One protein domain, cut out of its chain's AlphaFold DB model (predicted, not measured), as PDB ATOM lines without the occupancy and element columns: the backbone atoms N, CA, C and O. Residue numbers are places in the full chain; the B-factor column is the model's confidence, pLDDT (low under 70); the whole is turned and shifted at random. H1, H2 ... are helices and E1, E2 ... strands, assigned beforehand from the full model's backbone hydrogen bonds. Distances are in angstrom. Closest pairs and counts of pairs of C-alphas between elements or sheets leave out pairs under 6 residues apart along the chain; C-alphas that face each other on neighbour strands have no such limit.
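Overview. This is residues 7 to 105 of the 105 residues of an uncharacterized protein of Paramecium tetraurelia (UniProt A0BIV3). A twisted sheet of three long strands, with E1 in the middle between E2 and E3, has the helix H2 packed along E2, while the longest helix, H3, comes near the sheet at E3 and only grazes it. A long loop, residues 66 to 91, sweeps from the end of E3 round to the beginning of H3, and the tiny helix H1 sits at one end of the sheet after a loop that reaches out to Asn 22. The printed part has 99 residues with three named helices and three named strands, in the order E1, H1, E2, H2, E3, H3; the sheet runs E2, E1, E3, antiparallel throughout, and the class is mixed, helices and strands. The whole is compact, with a radius of gyration of the C-alphas of 14.0 A and spans of 38 by 34 by 24 A.

Arrangement. The inner strand E1, residues 7 to 17, has as neighbours the edge strands E2, residues 30 to 38, and E3, residues 59 to 65. E1 and E3 are antiparallel at 159 degrees, with N 14 and O 62 within hydrogen-bond range at 2.9 A. E2 and E1 are antiparallel at 160 degrees, with N 33 and O 13 at 2.8 A and N 11 and O 36 at 2.9 A. H2, residues 39 to 46, is on the sheet at a height over the sheet of 5.5 A. It lies only just over E2, with 3 of its 8 C-alphas there, and runs along the strands at 18 degrees to E2 on the local plane. The closest C-alphas of E2 and H2 are those of Phe 36 and Phe 42, 5.9 A apart. E2, H2 and E3 form a split strand-helix-strand unit, two strands running the same way with E1 between them in the sheet, and its crossover is right-handed. H3, residues 92 to 103, only grazes the sheet with its residues 96 to 103; the closest C-alphas of E3 and H3 are those of Leu 63 and Ile 100, 7.6 A apart. H1, residues 26 to 29, also only grazes the sheet; the closest C-alphas of E1 and H1 are those of Ser 16 and Gln 29, 5.3 A apart. The three helices are apart from each other. In H2 and H3 every O i to N i+4 pair is within hydrogen-bond range; H1 is too short for such a pair, and its one O i to N i+3 pair is within range.

Along the chain. E1 begins at C-alpha 7, (-12.041, 9.980, -34.966), and is 28.0 A long. E2 is 23.5 A long and E3 20.2 A. H3 is 16.2 A long and ends at C-alpha 103, (-4.028, 5.113, -30.874).

Size, cuts and confidence. The C-alphas of Arg 8 and Asn 22 are the two farthest apart, 39.1 A. The printed part has no cut. The links H2 to E3 and E3 to H3 are long. Mean pLDDT of the printed part is 91.2, and residues 19 to 25 are under 70.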
ATOM      1  N   LEU A   7     -12.921  10.333 -36.077       94.50
ATOM      2  CA  LEU A   7     -12.041   9.980 -34.966       94.50
ATOM      3  C   LEU A   7     -12.376  10.832 -33.732       94.50
ATOM      4  O   LEU A   7     -12.901  11.941 -33.850       94.50
ATOM      5  N   ARG A   8     -12.028  10.353 -32.532       93.00
ATOM      6  CA  ARG A   8     -12.242  11.099 -31.270       93.00
ATOM      7  C   ARG A   8     -11.481  12.422 -31.215       93.00
ATOM      8  O   ARG A   8     -11.862  13.341 -30.495       93.00
ATOM      9  N   SER A   9     -10.374  12.499 -31.937       96.00
ATOM     10  CA  SER A   9      -9.524  13.676 -32.038       96.00
ATOM     11  C   SER A   9      -9.006  13.799 -33.462       96.00
ATOM     12  O   SER A   9      -8.982  12.826 -34.214       96.00
ATOM     13  N   ARG A  10      -8.587  15.007 -33.829       97.62
ATOM     14  CA  ARG A  10      -7.809  15.223 -35.045       97.62
ATOM     15  C   ARG A  10      -6.347  14.929 -34.749       97.62
ATOM     16  O   ARG A  10      -5.892  15.140 -33.624       97.62
ATOM     17  N   PHE A  11      -5.629  14.447 -35.748       98.19
ATOM     18  CA  PHE A  11      -4.229  14.066 -35.621       98.19
ATOM     19  C   PHE A  11      -3.412  14.632 -36.771       98.19
ATOM     20  O   PHE A  11      -3.946  14.933 -37.837       98.19
ATOM     21  N   THR A  12      -2.108  14.738 -36.553       98.25
ATOM     22  CA  THR A  12      -1.144  15.264 -37.510       98.25
ATOM     23  C   THR A  12       0.037  14.312 -37.635       98.25
ATOM     24  O   THR A  12       0.662  13.942 -36.638       98.25
ATOM     25  N   PHE A  13       0.353  13.932 -38.873       97.81
ATOM     26  CA  PHE A  13       1.596  13.240 -39.195       97.81
ATOM     27  C   PHE A  13       2.742  14.238 -39.339       97.81
ATOM     28  O   PHE A  13       2.604  15.266 -40.010       97.81
ATOM     29  N   TRP A  14       3.897  13.882 -38.786       96.44
ATOM     30  CA  TRP A  14       5.140  14.632 -38.920       96.44
ATOM     31  C   TRP A  14       6.290  13.715 -39.331       96.44
ATOM     32  O   TRP A  14       6.276  12.511 -39.061       96.44
ATOM     33  N   LEU A  15       7.308  14.299 -39.951       94.06
ATOM     34  CA  LEU A  15       8.555  13.642 -40.312       94.06
ATOM     35  C   LEU A  15       9.728  14.531 -39.910       94.06
ATOM     36  O   LEU A  15       9.797  15.684 -40.327       94.06
ATOM     37  N   SER A  16      10.673  13.971 -39.165       91.81
ATOM     38  CA  SER A  16      12.014  14.535 -39.043       91.81
ATOM     39  C   SER A  16      12.953  13.785 -39.980       91.81
ATOM     40  O   SER A  16      12.919  12.554 -40.048       91.81
ATOM     41  N   VAL A  17      13.773  14.524 -40.727       84.44
ATOM     42  CA  VAL A  17      14.865  13.965 -41.531       84.44
ATOM     43  C   VAL A  17      16.144  14.654 -41.096       84.44
ATOM     44  O   VAL A  17      16.356  15.821 -41.427       84.44
ATOM     45  N   SER A  18      17.006  13.923 -40.394       73.94
ATOM     46  CA  SER A  18      18.337  14.407 -40.036       73.94
ATOM     47  C   SER A  18      19.179  14.561 -41.302       73.94
ATOM     48  O   SER A  18      19.735  13.586 -41.805       73.94
ATOM     49  N   LYS A  19      19.235  15.777 -41.850       61.12
ATOM     50  CA  LYS A  19      20.040  16.082 -43.044       61.12
ATOM     51  C   LYS A  19      21.489  16.434 -42.716       61.12
ATOM     52  O   LYS A  19      22.339  16.168 -43.549       61.12
ATOM     53  N   ASP A  20      21.758  16.939 -41.512       59.16
ATOM     54  CA  ASP A  20      23.095  17.323 -41.057       59.16
ATOM     55  C   ASP A  20      23.186  17.268 -39.528       59.16
ATOM     56  O   ASP A  20      22.256  17.673 -38.832       59.16
ATOM     57  N   GLN A  21      24.330  16.821 -38.999       56.34
ATOM     58  CA  GLN A  21      24.618  16.837 -37.553       56.34
ATOM     59  C   GLN A  21      24.856  18.259 -36.997       56.34
ATOM     60  O   GLN A  21      25.006  18.412 -35.793       56.34
ATOM     61  N   ASN A  22      24.885  19.280 -37.866       56.25
ATOM     62  CA  ASN A  22      25.170  20.687 -37.543       56.25
ATOM     63  C   ASN A  22      23.914  21.572 -37.410       56.25
ATOM     64  O   ASN A  22      24.029  22.794 -37.364       56.25
ATOM     65  N   ILE A  23      22.711  20.994 -37.416       56.03
ATOM     66  CA  ILE A  23      21.484  21.754 -37.150       56.03
ATOM     67  C   ILE A  23      21.213  21.670 -35.648       56.03
ATOM     68  O   ILE A  23      20.788  20.623 -35.158       56.03
ATOM     69  N   ASP A  24      21.453  22.776 -34.944       59.62
ATOM     70  CA  ASP A  24      21.344  22.860 -33.482       59.62
ATOM     71  C   ASP A  24      19.899  22.709 -32.964       59.62
ATOM     72  O   ASP A  24      19.696  22.280 -31.830       59.62
ATOM     73  N   ASN A  25      18.885  22.984 -33.799       68.75
ATOM     74  CA  ASN A  25      17.475  22.933 -33.405       68.75
ATOM     75  C   ASN A  25      16.707  21.807 -34.114       68.75
ATOM     76  O   ASN A  25      16.449  21.845 -35.317       68.75
ATOM     77  N   PHE A  26      16.269  20.808 -33.341       77.00
ATOM     78  CA  PHE A  26      15.445  19.689 -33.822       77.00
ATOM     79  C   PHE A  26      14.134  20.148 -34.486       77.00
ATOM     80  O   PHE A  26      13.688  19.529 -35.456       77.00
ATOM     81  N   SER A  27      13.543  21.248 -34.005       77.00
ATOM     82  CA  SER A  27      12.323  21.851 -34.559       77.00
ATOM     83  C   SER A  27      12.438  22.159 -36.051       77.00
ATOM     84  O   SER A  27      11.481  21.965 -36.793       77.00
ATOM     85  N   ASP A  28      13.620  22.569 -36.510       77.94
ATOM     86  CA  ASP A  28      13.841  23.002 -37.894       77.94
ATOM     87  C   ASP A  28      13.907  21.809 -38.862       77.94
ATOM     88  O   ASP A  28      13.700  21.941 -40.071       77.94
ATOM     89  N   GLN A  29      14.169  20.613 -38.328       84.75
ATOM     90  CA  GLN A  29      14.167  19.361 -39.083       84.75
ATOM     91  C   GLN A  29      12.775  18.735 -39.172       84.75
ATOM     92  O   GLN A  29      12.562  17.818 -39.973       84.75
ATOM     93  N   LEU A  30      11.834  19.213 -38.357       90.62
ATOM     94  CA  LEU A  30      10.500  18.666 -38.239       90.62
ATOM     95  C   LEU A  30       9.573  19.243 -39.313       90.62
ATOM     96  O   LEU A  30       9.381  20.450 -39.435       90.62
ATOM     97  N   LYS A  31       8.951  18.359 -40.089       92.12
ATOM     98  CA  LYS A  31       8.021  18.725 -41.156       92.12
ATOM     99  C   LYS A  31       6.655  18.126 -40.909       92.12
ATOM    100  O   LYS A  31       6.531  16.914 -40.738       92.12
ATOM    101  N   GLN A  32       5.632  18.967 -40.959       95.25
ATOM    102  CA  GLN A  32       4.248  18.521 -40.976       95.25
ATOM    103  C   GLN A  32       3.922  17.903 -42.343       95.25
ATOM    104  O   GLN A  32       4.173  18.514 -43.379       95.25
ATOM    105  N   ILE A  33       3.371  16.689 -42.345       95.75
ATOM    106  CA  ILE A  33       2.909  16.004 -43.562       95.75
ATOM    107  C   ILE A  33       1.456  16.388 -43.852       95.75
ATOM    108  O   ILE A  33       1.110  16.722 -44.982       95.75
ATOM    109  N   GLY A  34       0.600  16.341 -42.830       96.75
ATOM    110  CA  GLY A  34      -0.822  16.639 -42.966       96.75
ATOM    111  C   GLY A  34      -1.619  16.268 -41.723       96.75
ATOM    112  O   GLY A  34      -1.142  15.508 -40.875       96.75
ATOM    113  N   SER A  35      -2.828  16.821 -41.628       98.06
ATOM    114  CA  SER A  35      -3.763  16.574 -40.529       98.06
ATOM    115  C   SER A  35      -5.032  15.887 -41.023       98.06
ATOM    116  O   SER A  35      -5.492  16.150 -42.131       98.06
ATOM    117  N   PHE A  36      -5.625  15.045 -40.183       97.50
ATOM    118  CA  PHE A  36      -6.829  14.280 -40.496       97.50
ATOM    119  C   PHE A  36      -7.746  14.151 -39.275       97.50
ATOM    120  O   PHE A  36      -7.296  14.181 -38.130       97.50
ATOM    121  N   GLY A  37      -9.047  14.013 -39.523       97.25
ATOM    122  CA  GLY A  37     -10.082  13.790 -38.510       97.25
ATOM    123  C   GLY A  37     -10.962  12.571 -38.777       97.25
ATOM    124  O   GLY A  37     -11.799  12.239 -37.940       97.25
ATOM    125  N   THR A  38     -10.782  11.895 -39.912       96.50
ATOM    126  CA  THR A  38     -11.543  10.692 -40.278       96.50
ATOM    127  C   THR A  38     -10.629   9.519 -40.620       96.50
ATOM    128  O   THR A  38      -9.473   9.695 -41.015       96.50
ATOM    129  N   ALA A  39     -11.164   8.299 -40.529       94.81
ATOM    130  CA  ALA A  39     -10.440   7.096 -40.944       94.81
ATOM    131  C   ALA A  39     -10.049   7.126 -42.436       94.81
ATOM    132  O   ALA A  39      -8.980   6.645 -42.807       94.81
ATOM    133  N   ARG A  40     -10.889   7.711 -43.302       95.12
ATOM    134  CA  ARG A  40     -10.598   7.835 -44.738       95.12
ATOM    135  C   ARG A  40      -9.409   8.757 -44.990       95.12
ATOM    136  O   ARG A  40      -8.510   8.383 -45.738       95.12
ATOM    137  N   GLU A  41      -9.394   9.924 -44.354       96.56
ATOM    138  CA  GLU A  41      -8.279  10.872 -44.460       96.56
ATOM    139  C   GLU A  41      -6.976  10.269 -43.917       96.56
ATOM    140  O   GLU A  41      -5.922  10.419 -44.533       96.56
ATOM    141  N   PHE A  42      -7.037   9.514 -42.813       96.62
ATOM    142  CA  PHE A  42      -5.882   8.759 -42.321       96.62
ATOM    143  C   PHE A  42      -5.297   7.858 -43.418       96.62
ATOM    144  O   PHE A  42      -4.108   7.950 -43.731       96.62
ATOM    145  N   TRP A  43      -6.134   7.021 -44.043       96.12
ATOM    146  CA  TRP A  43      -5.682   6.106 -45.091       96.12
ATOM    147  C   TRP A  43      -5.194   6.837 -46.344       96.12
ATOM    148  O   TRP A  43      -4.269   6.343 -46.993       96.12
ATOM    149  N   SER A  44      -5.735   8.019 -46.672       96.31
ATOM    150  CA  SER A  44      -5.243   8.819 -47.802       96.31
ATOM    151  C   SER A  44      -3.837   9.375 -47.589       96.31
ATOM    152  O   SER A  44      -3.139   9.605 -48.567       96.31
ATOM    153  N   TYR A  45      -3.393   9.555 -46.342       96.75
ATOM    154  CA  TYR A  45      -1.989   9.854 -46.046       96.75
ATOM    155  C   TYR A  45      -1.164   8.572 -45.947       96.75
ATOM    156  O   TYR A  45      -0.194   8.387 -46.683       96.75
ATOM    157  N   TYR A  46      -1.568   7.664 -45.056       96.56
ATOM    158  CA  TYR A  46      -0.762   6.517 -44.650       96.56
ATOM    159  C   TYR A  46      -0.432   5.563 -45.808       96.56
ATOM    160  O   TYR A  46       0.681   5.048 -45.876       96.56
ATOM    161  N   SER A  47      -1.345   5.385 -46.770       95.94
ATOM    162  CA  SER A  47      -1.117   4.521 -47.942       95.94
ATOM    163  C   SER A  47       0.023   4.981 -48.861       95.94
ATOM    164  O   SER A  47       0.601   4.151 -49.563       95.94
ATOM    165  N   TYR A  48       0.380   6.270 -48.835       94.88
ATOM    166  CA  TYR A  48       1.470   6.846 -49.631       94.88
ATOM    167  C   TYR A  48       2.742   7.108 -48.813       94.88
ATOM    168  O   TYR A  48       3.764   7.512 -49.372       94.88
ATOM    169  N   MET A  49       2.708   6.890 -47.496       94.75
ATOM    170  CA  MET A  49       3.879   7.069 -46.642       94.75
ATOM    171  C   MET A  49       4.897   5.946 -46.856       94.75
ATOM    172  O   MET A  49       4.564   4.783 -47.086       94.75
ATOM    173  N   VAL A  50       6.178   6.297 -46.733       93.56
ATOM    174  CA  VAL A  50       7.257   5.306 -46.689       93.56
ATOM    175  C   VAL A  50       7.051   4.426 -45.457       93.56
ATOM    176  O   VAL A  50       6.800   4.929 -44.366       93.56
ATOM    177  N   LYS A  51       7.156   3.105 -45.617       93.88
ATOM    178  CA  LYS A  51       7.056   2.176 -44.486       93.88
ATOM    179  C   LYS A  51       8.243   2.347 -43.526       93.88
ATOM    180  O   LYS A  51       9.346   2.609 -44.013       93.88
ATOM    181  N   PRO A  52       8.068   2.131 -42.207       93.12
ATOM    182  CA  PRO A  52       9.154   2.227 -41.229       93.12
ATOM    183  C   PRO A  52      10.441   1.486 -41.621       93.12
ATOM    184  O   PRO A  52      11.525   2.036 -41.464       93.12
ATOM    185  N   GLU A  53      10.339   0.287 -42.204       94.62
ATOM    186  CA  GLU A  53      11.501  -0.510 -42.644       94.62
ATOM    187  C   GLU A  53      12.362   0.178 -43.725       94.62
ATOM    188  O   GLU A  53      13.533  -0.159 -43.897       94.62
ATOM    189  N   LYS A  54      11.777   1.112 -44.489       94.25
ATOM    190  CA  LYS A  54      12.413   1.819 -45.615       94.25
ATOM    191  C   LYS A  54      12.749   3.270 -45.279       94.25
ATOM    192  O   LYS A  54      13.114   4.029 -46.177       94.25
ATOM    193  N   LEU A  55      12.596   3.676 -44.020       91.38
ATOM    194  CA  LEU A  55      12.963   5.020 -43.604       91.38
ATOM    195  C   LEU A  55      14.472   5.251 -43.786       91.38
ATOM    196  O   LEU A  55      15.274   4.377 -43.445       91.38
ATOM    197  N   PRO A  56      14.878   6.432 -44.284       89.75
ATOM    198  CA  PRO A  56      16.278   6.825 -44.281       89.75
ATOM    199  C   PRO A  56      16.873   6.782 -42.871       89.75
ATOM    200  O   PRO A  56      16.184   7.031 -41.878       89.75
ATOM    201  N   PHE A  57      18.172   6.504 -42.780       86.12
ATOM    202  CA  PHE A  57      18.875   6.539 -41.501       86.12
ATOM    203  C   PHE A  57      18.725   7.917 -40.837       86.12
ATOM    204  O   PHE A  57      18.908   8.945 -41.485       86.12
ATOM    205  N   GLY A  58      18.368   7.930 -39.550       85.12
ATOM    206  CA  GLY A  58      18.134   9.161 -38.791       85.12
ATOM    207  C   GLY A  58      16.780   9.839 -39.043       85.12
ATOM    208  O   GLY A  58      16.501  10.848 -38.402       85.12
ATOM    209  N   ALA A  59      15.927   9.311 -39.928       90.19
ATOM    210  CA  ALA A  59      14.567   9.812 -40.106       90.19
ATOM    211  C   ALA A  59      13.597   9.221 -39.068       90.19
ATOM    212  O   ALA A  59      13.736   8.069 -38.650       90.19
ATOM    213  N   GLN A  60      12.598  10.005 -38.661       91.94
ATOM    214  CA  GLN A  60      11.608   9.622 -37.650       91.94
ATOM    215  C   GLN A  60      10.212  10.099 -38.051       91.94
ATOM    216  O   GLN A  60      10.037  11.269 -38.392       91.94
ATOM    217  N   PHE A  61       9.218   9.210 -37.983       94.50
ATOM    218  CA  PHE A  61       7.809   9.599 -38.055       94.50
ATOM    219  C   PHE A  61       7.264   9.932 -36.674       94.50
ATOM    220  O   PHE A  61       7.606   9.282 -35.686       94.50
ATOM    221  N   PHE A  62       6.330  10.875 -36.643       96.00
ATOM    222  CA  PHE A  62       5.540  11.184 -35.463       96.00
ATOM    223  C   PHE A  62       4.067  11.264 -35.842       96.00
ATOM    224  O   PHE A  62       3.714  11.713 -36.934       96.00
ATOM    225  N   LEU A  63       3.212  10.847 -34.917       97.62
ATOM    226  CA  LEU A  63       1.770  11.014 -35.001       97.62
ATOM    227  C   LEU A  63       1.299  11.605 -33.677       97.62
ATOM    228  O   LEU A  63       1.394  10.953 -32.641       97.62
ATOM    229  N   PHE A  64       0.833  12.845 -33.715       97.81
ATOM    230  CA  PHE A  64       0.389  13.588 -32.535       97.81
ATOM    231  C   PHE A  64      -1.048  14.054 -32.735       97.81
ATOM    232  O   PHE A  64      -1.512  14.145 -33.873       97.81
ATOM    233  N   GLN A  65      -1.767  14.329 -31.644       97.50
ATOM    234  CA  GLN A  65      -3.027  15.061 -31.760       97.50
ATOM    235  C   GLN A  65      -2.756  16.422 -32.417       97.50
ATOM    236  O   GLN A  65      -1.680  17.004 -32.260       97.50
ATOM    237  N   GLU A  66      -3.714  16.906 -33.204       96.56
ATOM    238  CA  GLU A  66      -3.588  18.186 -33.895       96.56
ATOM    239  C   GLU A  66      -3.339  19.312 -32.878       96.56
ATOM    240  O   GLU A  66      -3.920  19.310 -31.796       96.56
ATOM    241  N   GLN A  67      -2.480  20.273 -33.241       94.38
ATOM    242  CA  GLN A  67      -1.991  21.364 -32.377       94.38
ATOM    243  C   GLN A  67      -0.988  20.964 -31.281       94.38
ATOM    244  O   GLN A  67      -0.556  21.842 -30.541       94.38
ATOM    245  N   ILE A  68      -0.572  19.694 -31.196       96.81
ATOM    246  CA  ILE A  68       0.553  19.273 -30.345       96.81
ATOM    247  C   ILE A  68       1.766  19.003 -31.225       96.81
ATOM    248  O   ILE A  68       1.739  18.128 -32.098       96.81
ATOM    249  N   GLN A  69       2.844  19.745 -31.000       94.94
ATOM    250  CA  GLN A  69       4.098  19.527 -31.702       94.94
ATOM    251  C   GLN A  69       4.882  18.381 -31.047       94.94
ATOM    252  O   GLN A  69       4.924  18.285 -29.821       94.94
ATOM    253  N   PRO A  70       5.546  17.508 -31.824       95.00
ATOM    254  CA  PRO A  70       6.386  16.427 -31.308       95.00
ATOM    255  C   PRO A  70       7.747  16.935 -30.791       95.00
ATOM    256  O   PRO A  70       8.800  16.426 -31.173       95.00
ATOM    257  N   VAL A  71       7.733  17.950 -29.928       93.06
ATOM    258  CA  VAL A  71       8.911  18.564 -29.297       93.06
ATOM    259  C   VAL A  71       8.700  18.633 -27.782       93.06
ATOM    260  O   VAL A  71       7.560  18.649 -27.314       93.06
ATOM    261  N   TRP A  72       9.777  18.611 -26.995       90.38
ATOM    262  CA  TRP A  72       9.664  18.573 -25.528       90.38
ATOM    263  C   TRP A  72       9.265  19.934 -24.944       90.38
ATOM    264  O   TRP A  72       8.727  19.995 -23.842       90.38
ATOM    265  N   GLU A  73       9.493  21.004 -25.703       92.12
ATOM    266  CA  GLU A  73       9.140  22.388 -25.397       92.12
ATOM    267  C   GLU A  73       7.641  22.670 -25.551       92.12
ATOM    268  O   GLU A  73       7.161  23.694 -25.063       92.12
ATOM    269  N   ASP A  74       6.890  21.785 -26.223       94.06
ATOM    270  CA  ASP A  74       5.442  21.935 -26.345       94.06
ATOM    271  C   ASP A  74       4.808  21.886 -24.940       94.06
ATOM    272  O   ASP A  74       5.083  20.944 -24.181       94.06
ATOM    273  N   PRO A  75       3.945  22.854 -24.571       96.19
ATOM    274  CA  PRO A  75       3.327  22.901 -23.248       96.19
ATOM    275  C   PRO A  75       2.595  21.615 -22.846       96.19
ATOM    276  O   PRO A  75       2.516  21.304 -21.657       96.19
ATOM    277  N   GLN A  76       2.071  20.853 -23.812       96.75
ATOM    278  CA  GLN A  76       1.378  19.589 -23.549       96.75
ATOM    279  C   GLN A  76       2.340  18.412 -23.327       96.75
ATOM    280  O   GLN A  76       1.945  17.408 -22.738       96.75
ATOM    281  N   ASN A  77       3.608  18.540 -23.729       95.94
ATOM    282  CA  ASN A  77       4.631  17.506 -23.565       95.94
ATOM    283  C   ASN A  77       5.578  17.770 -22.385       95.94
ATOM    284  O   ASN A  77       6.105  16.814 -21.812       95.94
ATOM    285  N   MET A  78       5.797  19.035 -22.008       95.44
ATOM    286  CA  MET A  78       6.898  19.442 -21.119       95.44
ATOM    287  C   MET A  78       6.891  18.789 -19.725       95.44
ATOM    288  O   MET A  78       7.946  18.592 -19.132       95.44
ATOM    289  N   ASN A  79       5.714  18.424 -19.211       94.56
ATOM    290  CA  ASN A  79       5.543  17.789 -17.897       94.56
ATOM    291  C   ASN A  79       5.169  16.298 -18.001       94.56
ATOM    292  O   ASN A  79       4.670  15.708 -17.042       94.56
ATOM    293  N   GLY A  80       5.346  15.706 -19.183       94.19
ATOM    294  CA  GLY A  80       4.978  14.329 -19.480       94.19
ATOM    295  C   GLY A  80       6.150  13.351 -19.407       94.19
ATOM    296  O   GLY A  80       7.128  13.524 -18.682       94.19
ATOM    297  N   GLY A  81       6.043  12.285 -20.193       93.50
ATOM    298  CA  GLY A  81       7.080  11.274 -20.351       93.50
ATOM    299  C   GLY A  81       6.898  10.510 -21.656       93.50
ATOM    300  O   GLY A  81       5.937  10.729 -22.391       93.50
ATOM    301  N   ARG A  82       7.817   9.585 -21.950       93.25
ATOM    302  CA  ARG A  82       7.722   8.714 -23.129       93.25
ATOM    303  C   ARG A  82       7.982   7.260 -22.771       93.25
ATOM    304  O   ARG A  82       8.928   6.953 -22.047       93.25
ATOM    305  N   LEU A  83       7.181   6.366 -23.342       94.31
ATOM    306  CA  LEU A  83       7.457   4.935 -23.347       94.31
ATOM    307  C   LEU A  83       8.240   4.588 -24.615       94.31
ATOM    308  O   LEU A  83       7.814   4.920 -25.718       94.31
ATOM    309  N   ILE A  84       9.379   3.909 -24.464       94.94
ATOM    310  CA  ILE A  84      10.208   3.483 -25.596       94.94
ATOM    311  C   ILE A  84      10.144   1.965 -25.717       94.94
ATOM    312  O   ILE A  84      10.645   1.242 -24.854       94.94
ATOM    313  N   LEU A  85       9.581   1.487 -26.823       93.81
ATOM    314  CA  LEU A  85       9.583   0.076 -27.189       93.81
ATOM    315  C   LEU A  85      10.721  -0.192 -28.174       93.81
ATOM    316  O   LEU A  85      10.805   0.433 -29.230       93.81
ATOM    317  N   ARG A  86      11.603  -1.138 -27.839       95.06
ATOM    318  CA  ARG A  86      12.631  -1.618 -28.769       95.06
ATOM    319  C   ARG A  86      12.076  -2.799 -29.552       95.06
ATOM    320  O   ARG A  86      11.799  -3.847 -28.979       95.06
ATOM    321  N   VAL A  87      11.923  -2.615 -30.857       94.75
ATOM    322  CA  VAL A  87      11.347  -3.613 -31.763       94.75
ATOM    323  C   VAL A  87      12.469  -4.318 -32.521       94.75
ATOM    324  O   VAL A  87      13.430  -3.687 -32.962       94.75
ATOM    325  N   LYS A  88      12.369  -5.642 -32.662       95.12
ATOM    326  CA  LYS A  88      13.306  -6.427 -33.475       95.12
ATOM    327  C   LYS A  88      13.095  -6.102 -34.958       95.12
ATOM    328  O   LYS A  88      11.954  -6.014 -35.404       95.12
ATOM    329  N   ARG A  89      14.187  -5.997 -35.724       93.19
ATOM    330  CA  ARG A  89      14.129  -5.804 -37.183       93.19
ATOM    331  C   ARG A  89      13.249  -6.875 -37.849       93.19
ATOM    332  O   ARG A  89      13.333  -8.050 -37.487       93.19
ATOM    333  N   GLY A  90      12.445  -6.462 -38.821       95.00
ATOM    334  CA  GLY A  90      11.412  -7.249 -39.493       95.00
ATOM    335  C   GLY A  90      10.013  -7.112 -38.879       95.00
ATOM    336  O   GLY A  90       9.047  -7.548 -39.499       95.00
ATOM    337  N   PHE A  91       9.874  -6.504 -37.694       96.62
ATOM    338  CA  PHE A  91       8.577  -6.296 -37.032       96.62
ATOM    339  C   PHE A  91       8.144  -4.824 -36.990       96.62
ATOM    340  O   PHE A  91       7.000  -4.539 -36.642       96.62
ATOM    341  N   GLU A  92       9.018  -3.890 -37.368       94.44
ATOM    342  CA  GLU A  92       8.811  -2.443 -37.277       94.44
ATOM    343  C   GLU A  92       7.541  -1.962 -37.980       94.44
ATOM    344  O   GLU A  92       6.781  -1.210 -37.379       94.44
ATOM    345  N   ASN A  93       7.257  -2.430 -39.201       96.12
ATOM    346  CA  ASN A  93       6.059  -2.004 -39.932       96.12
ATOM    347  C   ASN A  93       4.783  -2.414 -39.200       96.12
ATOM    348  O   ASN A  93       3.885  -1.601 -39.020       96.12
ATOM    349  N   ARG A  94       4.718  -3.682 -38.781       96.50
ATOM    350  CA  ARG A  94       3.538  -4.238 -38.123       96.50
ATOM    351  C   ARG A  94       3.312  -3.579 -36.769       96.50
ATOM    352  O   ARG A  94       2.197  -3.178 -36.479       96.50
ATOM    353  N   VAL A  95       4.363  -3.462 -35.954       96.75
ATOM    354  CA  VAL A  95       4.254  -2.851 -34.624       96.75
ATOM    355  C   VAL A  95       3.861  -1.382 -34.738       96.75
ATOM    356  O   VAL A  95       3.006  -0.931 -33.982       96.75
ATOM    357  N   TRP A  96       4.436  -0.644 -35.692       95.94
ATOM    358  CA  TRP A  96       4.052   0.742 -35.951       95.94
ATOM    359  C   TRP A  96       2.583   0.860 -36.362       95.94
ATOM    360  O   TRP A  96       1.848   1.634 -35.757       95.94
ATOM    361  N   GLU A  97       2.152   0.070 -37.346       96.38
ATOM    362  CA  GLU A  97       0.778   0.083 -37.848       96.38
ATOM    363  C   GLU A  97      -0.230  -0.290 -36.757       96.38
ATOM    364  O   GLU A  97      -1.206   0.425 -36.545       96.38
ATOM    365  N   GLU A  98       0.025  -1.365 -36.009       96.69
ATOM    366  CA  GLU A  98      -0.834  -1.757 -34.893       96.69
ATOM    367  C   GLU A  98      -0.892  -0.649 -33.834       96.69
ATOM    368  O   GLU A  98      -1.982  -0.325 -33.365       96.69
ATOM    369  N   LEU A  99       0.236  -0.023 -33.486       96.06
ATOM    370  CA  LEU A  99       0.279   1.036 -32.479       96.06
ATOM    371  C   LEU A  99      -0.538   2.259 -32.901       96.06
ATOM    372  O   LEU A  99      -1.382   2.717 -32.130       96.06
ATOM    373  N   ILE A 100      -0.342   2.765 -34.122       96.12
ATOM    374  CA  ILE A 100      -1.082   3.945 -34.586       96.12
ATOM    375  C   ILE A 100      -2.567   3.631 -34.773       96.12
ATOM    376  O   ILE A 100      -3.405   4.425 -34.365       96.12
ATOM    377  N   LEU A 101      -2.929   2.455 -35.296       95.62
ATOM    378  CA  LEU A 101      -4.336   2.087 -35.464       95.62
ATOM    379  C   LEU A 101      -5.056   1.931 -34.120       95.62
ATOM    380  O   LEU A 101      -6.247   2.212 -34.042       95.62
ATOM    381  N   HIS A 102      -4.365   1.495 -33.062       94.88
ATOM    382  CA  HIS A 102      -4.933   1.475 -31.712       94.88
ATOM    383  C   HIS A 102      -5.017   2.867 -31.091       94.88
ATOM    384  O   HIS A 102      -5.983   3.140 -30.386       94.88
ATOM    385  N   TYR A 103      -4.045   3.737 -31.367       95.12
ATOM    386  CA  TYR A 103      -4.028   5.113 -30.874       95.12
ATOM    387  C   TYR A 103      -5.143   5.982 -31.478       95.12
ATOM    388  O   TYR A 103      -5.652   6.877 -30.814       95.12
ATOM    389  N   LEU A 104      -5.552   5.698 -32.718       93.44
ATOM    390  CA  LEU A 104      -6.583   6.451 -33.440       93.44
ATOM    391  C   LEU A 104      -8.037   6.063 -33.084       93.44
ATOM    392  O   LEU A 104      -8.960   6.698 -33.594       93.44
ATOM    393  N   LYS A 105      -8.261   5.033 -32.257       76.38
ATOM    394  CA  LYS A 105      -9.605   4.578 -31.825       76.38
ATOM    395  C   LYS A 105     -10.266   5.532 -30.821       76.38
ATOM    396  O   LYS A 105     -11.519   5.630 -30.825       76.38
TER     397      LYS A 105